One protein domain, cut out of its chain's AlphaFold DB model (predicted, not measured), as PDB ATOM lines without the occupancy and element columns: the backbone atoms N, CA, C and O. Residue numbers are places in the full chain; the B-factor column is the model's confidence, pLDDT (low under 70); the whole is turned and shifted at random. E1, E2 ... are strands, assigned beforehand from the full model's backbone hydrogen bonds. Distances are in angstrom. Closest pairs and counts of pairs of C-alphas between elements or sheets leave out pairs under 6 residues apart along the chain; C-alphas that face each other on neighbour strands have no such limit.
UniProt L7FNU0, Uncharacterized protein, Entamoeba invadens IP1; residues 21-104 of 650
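This is residues 21 to 104 of the 650 residues of an uncharacterized protein of Entamoeba invadens IP1 (UniProt L7FNU0). Two sheets form a sandwich: a strongly twisted, curled sheet of five strands, with a smaller sheet of three strands face to face with part of it, the strands of the one at 23 degrees to those of the other. Residues 34 to 49, a long stretch with no named element, link the larger sheet to the smaller. The printed part has 84 residues with no named helix and eight named strands, E1 to E8 along the chain; the larger sheet's order is E1 E2 E4 E7 E8, the smaller's E3 E5 E6, both mixed. The class is all strand, with under half of the residues, 41 of 84, in named strands. The whole is compact, with a radius of gyration of the C-alphas of 12.0 A and spans of 35 by 26 by 19 A.

E1, residues 21 to 25, and E2, residues 28 to 33, form an antiparallel hairpin, with N 23 and O 30 2.7 A apart. E4, residues 61 to 64, is parallel to E2, with N 29 and O 61 at 2.8 A. E7, residues 89 to 94, is antiparallel to E4, with N 62 and O 91 at 2.8 A, and forms a hairpin with E8, residues 99 to 103, with N 92 and O 101 at 2.9 A. In the other sheet E3, residues 50 to 52, is parallel to E5, residues 68 to 73, with N 51 and O 71 at 2.8 A. E5 and E6, residues 79 to 84, form a hairpin, with N 70 and O 82 at 2.9 A. Between the sheets, the closest C-alphas of E4 and E6, those of Cys 64 and Phe 84, are 6.0 A apart.

E1 begins at C-alpha 21, (-40.381, -44.298, 3.101). E2 is 17.0 A long, E5 16.5 A, E6 16.1 A and E7 15.9 A. E8 ends at C-alpha 103, (-18.321, -44.709, 2.042).

The C-alphas farthest apart, those of Gly 35 and Lys 96, are 35.9 A apart. The printed part has no cut, and its one long link is E2 to E3. Mean pLDDT of the printed part is 72.1; 29 residues are under 70, among them 34 to 44 and 53 to 57.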
ATOM      1  N   GLU A  21     -40.217 -44.534   1.674       78.12
ATOM      2  CA  GLU A  21     -40.381 -44.298   3.101       78.12
ATOM      3  C   GLU A  21     -39.024 -44.482   3.784       78.12
ATOM      4  O   GLU A  21     -38.269 -45.399   3.452       78.12
ATOM      5  N   TRP A  22     -38.679 -43.568   4.686       81.38
ATOM      6  CA  TRP A  22     -37.421 -43.592   5.422       81.38
ATOM      7  C   TRP A  22     -37.614 -44.223   6.788       81.38
ATOM      8  O   TRP A  22     -38.456 -43.784   7.578       81.38
ATOM      9  N   CYS A  23     -36.780 -45.214   7.075       79.00
ATOM     10  CA  CYS A  23     -36.807 -45.983   8.295       79.00
ATOM     11  C   CYS A  23     -35.563 -45.681   9.173       79.00
ATOM     12  O   CYS A  23     -34.483 -46.163   8.845       79.00
ATOM     13  N   LYS A  24     -35.686 -44.963  10.309       78.31
ATOM     14  CA  LYS A  24     -34.692 -44.914  11.415       78.31
ATOM     15  C   LYS A  24     -34.678 -46.085  12.432       78.31
ATOM     16  O   LYS A  24     -35.604 -46.254  13.226       78.31
ATOM     17  N   TYR A  25     -33.531 -46.747  12.543       76.00
ATOM     18  CA  TYR A  25     -33.207 -47.745  13.567       76.00
ATOM     19  C   TYR A  25     -31.933 -47.322  14.306       76.00
ATOM     20  O   TYR A  25     -30.891 -47.203  13.669       76.00
ATOM     21  N   GLU A  26     -31.990 -47.099  15.622       76.00
ATOM     22  CA  GLU A  26     -30.831 -46.668  16.428       76.00
ATOM     23  C   GLU A  26     -30.009 -45.541  15.745       76.00
ATOM     24  O   GLU A  26     -30.522 -44.436  15.544       76.00
ATOM     25  N   ASN A  27     -28.761 -45.833  15.345       76.38
ATOM     26  CA  ASN A  27     -27.829 -44.924  14.668       76.38
ATOM     27  C   ASN A  27     -27.840 -45.056  13.128       76.38
ATOM     28  O   ASN A  27     -26.844 -44.742  12.473       76.38
ATOM     29  N   LYS A  28     -28.925 -45.558  12.528       82.00
ATOM     30  CA  LYS A  28     -29.022 -45.793  11.083       82.00
ATOM     31  C   LYS A  28     -30.379 -45.394  10.500       82.00
ATOM     32  O   LYS A  28     -31.412 -45.588  11.130       82.00
ATOM     33  N   ILE A  29     -30.392 -44.905   9.260       85.62
ATOM     34  CA  ILE A  29     -31.593 -44.712   8.437       85.62
ATOM     35  C   ILE A  29     -31.476 -45.509   7.133       85.62
ATOM     36  O   ILE A  29     -30.446 -45.488   6.460       85.62
ATOM     37  N   GLU A  30     -32.546 -46.206   6.762       84.19
ATOM     38  CA  GLU A  30     -32.654 -46.966   5.517       84.19
ATOM     39  C   GLU A  30     -33.918 -46.592   4.745       84.19
ATOM     40  O   GLU A  30     -34.915 -46.212   5.346       84.19
ATOM     41  N   CYS A  31     -33.896 -46.694   3.419       81.94
ATOM     42  CA  CYS A  31     -35.072 -46.419   2.604       81.94
ATOM     43  C   CYS A  31     -35.786 -47.718   2.215       81.94
ATOM     44  O   CYS A  31     -35.146 -48.696   1.821       81.94
ATOM     45  N   VAL A  32     -37.116 -47.718   2.268       79.31
ATOM     46  CA  VAL A  32     -37.956 -48.839   1.830       79.31
ATOM     47  C   VAL A  32     -38.993 -48.370   0.804       79.31
ATOM     48  O   VAL A  32     -39.280 -47.173   0.697       79.31
ATOM     49  N   PRO A  33     -39.551 -49.285  -0.010       73.88
ATOM     50  CA  PRO A  33     -40.660 -48.950  -0.896       73.88
ATOM     51  C   PRO A  33     -41.866 -48.503  -0.066       73.88
ATOM     52  O   PRO A  33     -42.213 -49.169   0.907       73.88
ATOM     53  N   PHE A  34     -42.520 -47.417  -0.473       55.19
ATOM     54  CA  PHE A  34     -43.729 -46.922   0.186       55.19
ATOM     55  C   PHE A  34     -44.787 -48.028   0.309       55.19
ATOM     56  O   PHE A  34     -45.150 -48.653  -0.691       55.19
ATOM     57  N   GLY A  35     -45.251 -48.281   1.537       53.38
ATOM     58  CA  GLY A  35     -46.215 -49.340   1.852       53.38
ATOM     59  C   GLY A  35     -45.609 -50.694   2.250       53.38
ATOM     60  O   GLY A  35     -46.363 -51.601   2.600       53.38
ATOM     61  N   LYS A  36     -44.278 -50.860   2.247       59.22
ATOM     62  CA  LYS A  36     -43.627 -51.967   2.971       59.22
ATOM     63  C   LYS A  36     -43.351 -51.542   4.412       59.22
ATOM     64  O   LYS A  36     -42.734 -50.507   4.631       59.22
ATOM     65  N   GLN A  37     -43.753 -52.367   5.380       54.34
ATOM     66  CA  GLN A  37     -43.399 -52.151   6.784       54.34
ATOM     67  C   GLN A  37     -41.873 -52.235   6.966       54.34
ATOM     68  O   GLN A  37     -41.243 -53.185   6.501       54.34
ATOM     69  N   CYS A  38     -41.298 -51.229   7.634       57.97
ATOM     70  CA  CYS A  38     -39.952 -51.263   8.211       57.97
ATOM     71  C   CYS A  38     -39.810 -52.527   9.102       57.97
ATOM     72  O   CYS A  38     -40.756 -52.867   9.814       57.97
ATOM     73  N   GLU A  39     -38.678 -53.244   9.071       54.53
ATOM     74  CA  GLU A  39     -38.489 -54.471   9.875       54.53
ATOM     75  C   GLU A  39     -38.495 -54.183  11.395       54.53
ATOM     76  O   GLU A  39     -38.272 -53.058  11.834       54.53
ATOM     77  N   GLN A  40     -38.812 -55.189  12.221       49.66
ATOM     78  CA  GLN A  40     -39.095 -55.028  13.657       49.66
ATOM     79  C   GLN A  40     -37.894 -54.465  14.445       49.66
ATOM     80  O   GLN A  40     -36.912 -55.177  14.627       49.66
ATOM     81  N   ASN A  41     -38.005 -53.197  14.881       54.25
ATOM     82  CA  ASN A  41     -37.363 -52.515  16.034       54.25
ATOM     83  C   ASN A  41     -37.250 -51.005  15.763       54.25
ATOM     84  O   ASN A  41     -36.156 -50.458  15.601       54.25
ATOM     85  N   PHE A  42     -38.386 -50.319  15.642       56.38
ATOM     86  CA  PHE A  42     -38.416 -49.036  14.955       56.38
ATOM     87  C   PHE A  42     -38.751 -47.820  15.820       56.38
ATOM     88  O   PHE A  42     -39.633 -47.891  16.669       56.38
ATOM     89  N   GLN A  43     -38.055 -46.698  15.580       51.56
ATOM     90  CA  GLN A  43     -38.247 -45.453  16.334       51.56
ATOM     91  C   GLN A  43     -39.239 -44.460  15.694       51.56
ATOM     92  O   GLN A  43     -39.862 -43.716  16.447       51.56
ATOM     93  N   TRP A  44     -39.398 -44.391  14.358       66.12
ATOM     94  CA  TRP A  44     -40.432 -43.514  13.748       66.12
ATOM     95  C   TRP A  44     -41.061 -44.018  12.440       66.12
ATOM     96  O   TRP A  44     -41.733 -45.014  12.549       66.12
ATOM     97  N   SER A  45     -40.997 -43.337  11.289       71.31
ATOM     98  CA  SER A  45     -41.019 -43.670   9.822       71.31
ATOM     99  C   SER A  45     -41.520 -42.404   9.167       71.31
ATOM    100  O   SER A  45     -42.450 -41.768   9.660       71.31
ATOM    101  N   LEU A  46     -40.878 -41.978   8.086       72.06
ATOM    102  CA  LEU A  46     -41.232 -40.719   7.445       72.06
ATOM    103  C   LEU A  46     -41.240 -40.880   5.931       72.06
ATOM    104  O   LEU A  46     -40.254 -41.292   5.324       72.06
ATOM    105  N   SER A  47     -42.346 -40.491   5.307       71.38
ATOM    106  CA  SER A  47     -42.471 -40.369   3.853       71.38
ATOM    107  C   SER A  47     -42.158 -38.934   3.410       71.38
ATOM    108  O   SER A  47     -42.962 -38.256   2.774       71.38
ATOM    109  N   THR A  48     -40.970 -38.445   3.779       69.75
ATOM    110  CA  THR A  48     -40.509 -37.078   3.493       69.75
ATOM    111  C   THR A  48     -39.242 -37.078   2.633       69.75
ATOM    112  O   THR A  48     -38.503 -38.057   2.571       69.75
ATOM    113  N   LYS A  49     -38.980 -35.956   1.949       72.19
ATOM    114  CA  LYS A  49     -37.704 -35.705   1.245       72.19
ATOM    115  C   LYS A  49     -36.679 -34.970   2.110       72.19
ATOM    116  O   LYS A  49     -35.540 -34.791   1.694       72.19
ATOM    117  N   SER A  50     -37.093 -34.563   3.307       75.62
ATOM    118  CA  SER A  50     -36.278 -33.869   4.293       75.62
ATOM    119  C   SER A  50     -36.557 -34.427   5.684       75.62
ATOM    120  O   SER A  50     -37.725 -34.586   6.056       75.62
ATOM    121  N   ILE A  51     -35.521 -34.701   6.465       79.69
ATOM    122  CA  ILE A  51     -35.644 -35.205   7.835       79.69
ATOM    123  C   ILE A  51     -34.815 -34.321   8.758       79.69
ATOM    124  O   ILE A  51     -33.645 -34.046   8.490       79.69
ATOM    125  N   GLN A  52     -35.429 -33.894   9.860       78.56
ATOM    126  CA  GLN A  52     -34.746 -33.170  10.922       78.56
ATOM    127  C   GLN A  52     -34.287 -34.151  12.001       78.56
ATOM    128  O   GLN A  52     -35.093 -34.878  12.581       78.56
ATOM    129  N   LEU A  53     -32.985 -34.168  12.255       69.62
ATOM    130  CA  LEU A  53     -32.340 -35.032  13.235       69.62
ATOM    131  C   LEU A  53     -31.501 -34.164  14.174       69.62
ATOM    132  O   LEU A  53     -30.322 -33.940  13.898       69.62
ATOM    133  N   PRO A  54     -32.087 -33.649  15.267       53.88
ATOM    134  CA  PRO A  54     -31.302 -32.965  16.279       53.88
ATOM    135  C   PRO A  54     -30.391 -33.993  16.966       53.88
ATOM    136  O   PRO A  54     -30.875 -35.036  17.397       53.88
ATOM    137  N   LEU A  55     -29.094 -33.682  17.068       61.16
ATOM    138  CA  LEU A  55     -28.073 -34.486  17.764       61.16
ATOM    139  C   LEU A  55     -27.787 -35.849  17.095       61.16
ATOM    140  O   LEU A  55     -28.233 -36.901  17.547       61.16
ATOM    141  N   ILE A  56     -27.007 -35.829  16.009       68.06
ATOM    142  CA  ILE A  56     -26.502 -37.042  15.346       68.06
ATOM    143  C   ILE A  56     -25.108 -37.382  15.894       68.06
ATOM    144  O   ILE A  56     -24.205 -36.551  15.825       68.06
ATOM    145  N   ASN A  57     -24.915 -38.601  16.405       69.31
ATOM    146  CA  ASN A  57     -23.606 -39.086  16.862       69.31
ATOM    147  C   ASN A  57     -22.678 -39.433  15.685       69.31
ATOM    148  O   ASN A  57     -23.139 -39.802  14.603       69.31
ATOM    149  N   ASP A  58     -21.363 -39.342  15.901       75.69
ATOM    150  CA  ASP A  58     -20.353 -39.727  14.906       75.69
ATOM    151  C   ASP A  58     -20.549 -41.193  14.471       75.69
ATOM    152  O   ASP A  58     -20.775 -42.068  15.309       75.69
ATOM    153  N   GLY A  59     -20.507 -41.464  13.165       72.12
ATOM    154  CA  GLY A  59     -20.729 -42.806  12.615       72.12
ATOM    155  C   GLY A  59     -22.184 -43.160  12.285       72.12
ATOM    156  O   GLY A  59     -22.455 -44.310  11.945       72.12
ATOM    157  N   PHE A  60     -23.125 -42.210  12.349       81.19
ATOM    158  CA  PHE A  60     -24.522 -42.445  11.957       81.19
ATOM    159  C   PHE A  60     -24.649 -42.774  10.463       81.19
ATOM    160  O   PHE A  60     -24.125 -42.050   9.617       81.19
ATOM    161  N   ILE A  61     -25.366 -43.848  10.126       82.56
ATOM    162  CA  ILE A  61     -25.365 -44.419   8.772       82.56
ATOM    163  C   ILE A  61     -26.686 -44.130   8.060       82.56
ATOM    164  O   ILE A  61     -27.747 -44.473   8.561       82.56
ATOM    165  N   ILE A  62     -26.652 -43.581   6.848       87.44
ATOM    166  CA  ILE A  62     -27.837 -43.455   5.993       87.44
ATOM    167  C   ILE A  62     -27.583 -44.196   4.693       87.44
ATOM    168  O   ILE A  62     -26.644 -43.877   3.967       87.44
ATOM    169  N   LYS A  63     -28.421 -45.183   4.382       86.31
ATOM    170  CA  LYS A  63     -28.296 -45.952   3.143       86.31
ATOM    171  C   LYS A  63     -29.620 -46.059   2.406       86.31
ATOM    172  O   LYS A  63     -30.682 -46.189   3.009       86.31
ATOM    173  N   CYS A  64     -29.560 -46.036   1.085       82.50
ATOM    174  CA  CYS A  64     -30.724 -46.277   0.251       82.50
ATOM    175  C   CYS A  64     -30.290 -46.910  -1.063       82.50
ATOM    176  O   CYS A  64     -29.381 -46.413  -1.720       82.50
ATOM    177  N   ASN A  65     -30.953 -48.000  -1.445       78.25
ATOM    178  CA  ASN A  65     -30.670 -48.713  -2.689       78.25
ATOM    179  C   ASN A  65     -31.680 -48.361  -3.794       78.25
ATOM    180  O   ASN A  65     -32.208 -49.231  -4.488       78.25
ATOM    181  N   ARG A  66     -32.052 -47.081  -3.883       75.88
ATOM    182  CA  ARG A  66     -33.004 -46.547  -4.863       75.88
ATOM    183  C   ARG A  66     -32.573 -45.151  -5.279       75.88
ATOM    184  O   ARG A  66     -32.044 -44.411  -4.457       75.88
ATOM    185  N   ASN A  67     -32.887 -44.788  -6.521       78.25
ATOM    186  CA  ASN A  67     -32.674 -43.435  -7.024       78.25
ATOM    187  C   ASN A  67     -33.557 -42.447  -6.253       78.25
ATOM    188  O   ASN A  67     -34.764 -42.372  -6.487       78.25
ATOM    189  N   THR A  68     -32.970 -41.720  -5.307       82.12
ATOM    190  CA  THR A  68     -33.668 -40.733  -4.477       82.12
ATOM    191  C   THR A  68     -32.692 -39.727  -3.886       82.12
ATOM    192  O   THR A  68     -31.480 -39.919  -3.932       82.12
ATOM    193  N   HIS A  69     -33.219 -38.664  -3.294       80.19
ATOM    194  CA  HIS A  69     -32.439 -37.738  -2.487       80.19
ATOM    195  C   HIS A  69     -33.089 -37.546  -1.120       80.19
ATOM    196  O   HIS A  69     -34.312 -37.630  -0.982       80.19
ATOM    197  N   LEU A  70     -32.255 -37.286  -0.118       83.12
ATOM    198  CA  LEU A  70     -32.680 -36.979   1.240       83.12
ATOM    199  C   LEU A  70     -31.951 -35.743   1.742       83.12
ATOM    200  O   LEU A  70     -30.725 -35.737   1.823       83.12
ATOM    201  N   GLU A  71     -32.700 -34.718   2.119       82.00
ATOM    202  CA  GLU A  71     -32.157 -33.585   2.859       82.00
ATOM    203  C   GLU A  71     -32.146 -33.912   4.358       82.00
ATOM    204  O   GLU A  71     -33.191 -34.105   4.978       82.00
ATOM    205  N   VAL A  72     -30.966 -33.979   4.963       80.25
ATOM    206  CA  VAL A  72     -30.810 -34.181   6.406       80.25
ATOM    207  C   VAL A  72     -30.472 -32.850   7.058       80.25
ATOM    208  O   VAL A  72     -29.472 -32.216   6.715       80.25
ATOM    209  N   ILE A  73     -31.310 -32.433   8.003       79.75
ATOM    210  CA  ILE A  73     -31.182 -31.175   8.738       79.75
ATOM    211  C   ILE A  73     -30.739 -31.518  10.161       79.75
ATOM    212  O   ILE A  73     -31.540 -32.008  10.959       79.75
ATOM    213  N   VAL A  74     -29.466 -31.279  10.475       70.56
ATOM    214  CA  VAL A  74     -28.905 -31.572  11.808       70.56
ATOM    215  C   VAL A  74     -29.267 -30.457  12.793       70.56
ATOM    216  O   VAL A  74     -29.652 -30.710  13.931       70.56
ATOM    217  N   ASN A  75     -29.189 -29.204  12.339       70.44
ATOM    218  CA  ASN A  75     -29.638 -28.016  13.064       70.44
ATOM    219  C   ASN A  75     -29.938 -26.867  12.079       70.44
ATOM    220  O   ASN A  75     -29.934 -27.057  10.863       70.44
ATOM    221  N   SER A  76     -30.201 -25.663  12.596       59.88
ATOM    222  CA  SER A  76     -30.553 -24.480  11.793       59.88
ATOM    223  C   SER A  76     -29.482 -24.054  10.776       59.88
ATOM    224  O   SER A  76     -29.815 -23.340   9.831       59.88
ATOM    225  N   LYS A  77     -28.226 -24.498  10.931       57.69
ATOM    226  CA  LYS A  77     -27.072 -24.082  10.119       57.69
ATOM    227  C   LYS A  77     -26.533 -25.180   9.194       57.69
ATOM    228  O   LYS A  77     -25.997 -24.851   8.140       57.69
ATOM    229  N   TYR A  78     -26.700 -26.458   9.546       70.25
ATOM    230  CA  TYR A  78     -26.124 -27.584   8.798       70.25
ATOM    231  C   TYR A  78     -27.201 -28.460   8.153       70.25
ATOM    232  O   TYR A  78     -27.985 -29.136   8.826       70.25
ATOM    233  N   ARG A  79     -27.202 -28.438   6.816       76.75
ATOM    234  CA  ARG A  79     -28.078 -29.219   5.939       76.75
ATOM    235  C   ARG A  79     -27.217 -29.991   4.953       76.75
ATOM    236  O   ARG A  79     -26.357 -29.407   4.301       76.75
ATOM    237  N   SER A  80     -27.452 -31.291   4.844       79.25
ATOM    238  CA  SER A  80     -26.763 -32.163   3.891       79.25
ATOM    239  C   SER A  80     -27.778 -32.769   2.933       79.25
ATOM    240  O   SER A  80     -28.710 -33.437   3.376       79.25
ATOM    241  N   LEU A  81     -27.601 -32.560   1.627       81.38
ATOM    242  CA  LEU A  81     -28.387 -33.239   0.597       81.38
ATOM    243  C   LEU A  81     -27.653 -34.512   0.164       81.38
ATOM    244  O   LEU A  81     -26.581 -34.444  -0.433       81.38
ATOM    245  N   LEU A  82     -28.230 -35.669   0.476       83.12
ATOM    246  CA  LEU A  82     -27.682 -36.984   0.149       83.12
ATOM    247  C   LEU A  82     -28.349 -37.511  -1.115       83.12
ATOM    248  O   LEU A  82     -29.575 -37.589  -1.162       83.12
ATOM    249  N   ASN A  83     -27.552 -37.895  -2.112       79.25
ATOM    250  CA  ASN A  83     -28.041 -38.412  -3.387       79.25
ATOM    251  C   ASN A  83     -27.752 -39.912  -3.481       79.25
ATOM    252  O   ASN A  83     -26.606 -40.361  -3.495       79.25
ATOM    253  N   PHE A  84     -28.810 -40.706  -3.536       79.50
ATOM    254  CA  PHE A  84     -28.728 -42.154  -3.615       79.50
ATOM    255  C   PHE A  84     -28.999 -42.589  -5.046       79.50
ATOM    256  O   PHE A  84     -30.011 -42.206  -5.632       79.50
ATOM    257  N   GLU A  85     -28.091 -43.384  -5.594       75.62
ATOM    258  CA  GLU A  85     -28.227 -44.044  -6.890       75.62
ATOM    259  C   GLU A  85     -28.412 -45.556  -6.677       75.62
ATOM    260  O   GLU A  85     -28.226 -46.062  -5.568       75.62
ATOM    261  N   LEU A  86     -28.784 -46.290  -7.728       65.12
ATOM    262  CA  LEU A  86     -29.137 -47.724  -7.739       65.12
ATOM    263  C   LEU A  86     -28.027 -48.720  -7.305       65.12
ATOM    264  O   LEU A  86     -28.147 -49.911  -7.572       65.12
ATOM    265  N   ASN A  87     -26.986 -48.272  -6.596       58.84
ATOM    266  CA  ASN A  87     -25.809 -49.050  -6.201       58.84
ATOM    267  C   ASN A  87     -25.415 -48.845  -4.717       58.84
ATOM    268  O   ASN A  87     -24.282 -48.477  -4.423       58.84
ATOM    269  N   ASN A  88     -26.326 -49.107  -3.768       60.41
ATOM    270  CA  ASN A  88     -26.039 -49.165  -2.317       60.41
ATOM    271  C   ASN A  88     -25.224 -47.978  -1.737       60.41
ATOM    272  O   ASN A  88     -24.360 -48.170  -0.874       60.41
ATOM    273  N   ASN A  89     -25.525 -46.741  -2.157       69.06
ATOM    274  CA  ASN A  89     -24.892 -45.549  -1.583       69.06
ATOM    275  C   ASN A  89     -25.130 -45.522  -0.065       69.06
ATOM    276  O   ASN A  89     -26.269 -45.440   0.406       69.06
ATOM    277  N   THR A  90     -24.038 -45.623   0.690       78.75
ATOM    278  CA  THR A  90     -24.036 -45.582   2.151       78.75
ATOM    279  C   THR A  90     -23.269 -44.346   2.585       78.75
ATOM    280  O   THR A  90     -22.079 -44.202   2.308       78.75
ATOM    281  N   TYR A  91     -23.973 -43.442   3.251       79.31
ATOM    282  CA  TYR A  91     -23.423 -42.222   3.809       79.31
ATOM    283  C   TYR A  91     -23.185 -42.404   5.298       79.31
ATOM    284  O   TYR A  91     -24.058 -42.898   6.011       79.31
ATOM    285  N   ILE A  92     -22.017 -41.987   5.769       78.56
ATOM    286  CA  ILE A  92     -21.654 -42.015   7.183       78.56
ATOM    287  C   ILE A  92     -21.507 -40.572   7.651       78.56
ATOM    288  O   ILE A  92     -20.834 -39.764   7.013       78.56
ATOM    289  N   TYR A  93     -22.171 -40.231   8.747       83.06
ATOM    290  CA  TYR A  93     -22.074 -38.914   9.354       83.06
ATOM    291  C   TYR A  93     -20.752 -38.760  10.100       83.06
ATOM    292  O   TYR A  93     -20.434 -39.578  10.967       83.06
ATOM    293  N   SER A  94     -20.021 -37.685   9.799       77.06
ATOM    294  CA  SER A  94     -18.871 -37.250  10.582       77.06
ATOM    295  C   SER A  94     -19.234 -36.019  11.407       77.06
ATOM    296  O   SER A  94     -19.353 -34.913  10.873       77.06
ATOM    297  N   HIS A  95     -19.364 -36.188  12.723       63.97
ATOM    298  CA  HIS A  95     -19.713 -35.104  13.646       63.97
ATOM    299  C   HIS A  95     -18.639 -34.010  13.672       63.97
ATOM    300  O   HIS A  95     -18.958 -32.832  13.788       63.97
ATOM    301  N   LYS A  96     -17.359 -34.368  13.493       63.31
ATOM    302  CA  LYS A  96     -16.254 -33.394  13.416       63.31
ATOM    303  C   LYS A  96     -16.399 -32.400  12.259       63.31
ATOM    304  O   LYS A  96     -15.882 -31.293  12.353       63.31
ATOM    305  N   LEU A  97     -17.073 -32.795  11.178       58.16
ATOM    306  CA  LEU A  97     -17.265 -31.979   9.975       58.16
ATOM    307  C   LEU A  97     -18.730 -31.574   9.759       58.16
ATOM    308  O   LEU A  97     -19.024 -30.922   8.761       58.16
ATOM    309  N   TYR A  98     -19.633 -31.974  10.665       67.44
ATOM    310  CA  TYR A  98     -21.092 -31.830  10.557       67.44
ATOM    311  C   TYR A  98     -21.675 -32.269   9.203       67.44
ATOM    312  O   TYR A  98     -22.719 -31.776   8.776       67.44
ATOM    313  N   ASN A  99     -21.009 -33.213   8.534       73.56
ATOM    314  CA  ASN A  99     -21.281 -33.586   7.150       73.56
ATOM    315  C   ASN A  99     -21.322 -35.104   6.986       73.56
ATOM    316  O   ASN A  99     -20.647 -35.852   7.694       73.56
ATOM    317  N   PHE A 100     -22.085 -35.553   5.997       81.94
ATOM    318  CA  PHE A 100     -22.104 -36.945   5.571       81.94
ATOM    319  C   PHE A 100     -21.062 -37.189   4.481       81.94
ATOM    320  O   PHE A 100     -21.010 -36.463   3.490       81.94
ATOM    321  N   THR A 101     -20.268 -38.242   4.637       78.31
ATOM    322  CA  THR A 101     -19.313 -38.699   3.626       78.31
ATOM    323  C   THR A 101     -19.791 -40.010   3.012       78.31
ATOM    324  O   THR A 101     -20.348 -40.872   3.693       78.31
ATOM    325  N   LEU A 102     -19.621 -40.150   1.696       75.00
ATOM    326  CA  LEU A 102     -19.944 -41.386   0.987       75.00
ATOM    327  C   LEU A 102     -18.855 -42.427   1.283       75.00
ATOM    328  O   LEU A 102     -17.673 -42.154   1.079       75.00
ATOM    329  N   SER A 103     -19.246 -43.606   1.762       69.88
ATOM    330  CA  SER A 103     -18.321 -44.709   2.042       69.88
ATOM    331  C   SER A 103     -18.290 -45.709   0.871       69.88
ATOM    332  O   SER A 103     -19.361 -46.106   0.402       69.88
ATOM    333  N   PRO A 104     -17.110 -46.145   0.379       49.31
ATOM    334  CA  PRO A 104     -17.006 -47.227  -0.601       49.31
ATOM    335  C   PRO A 104     -17.354 -48.583   0.037       49.31
ATOM    336  O   PRO A 104     -16.855 -48.914   1.109       49.31
TER     337      PRO A 104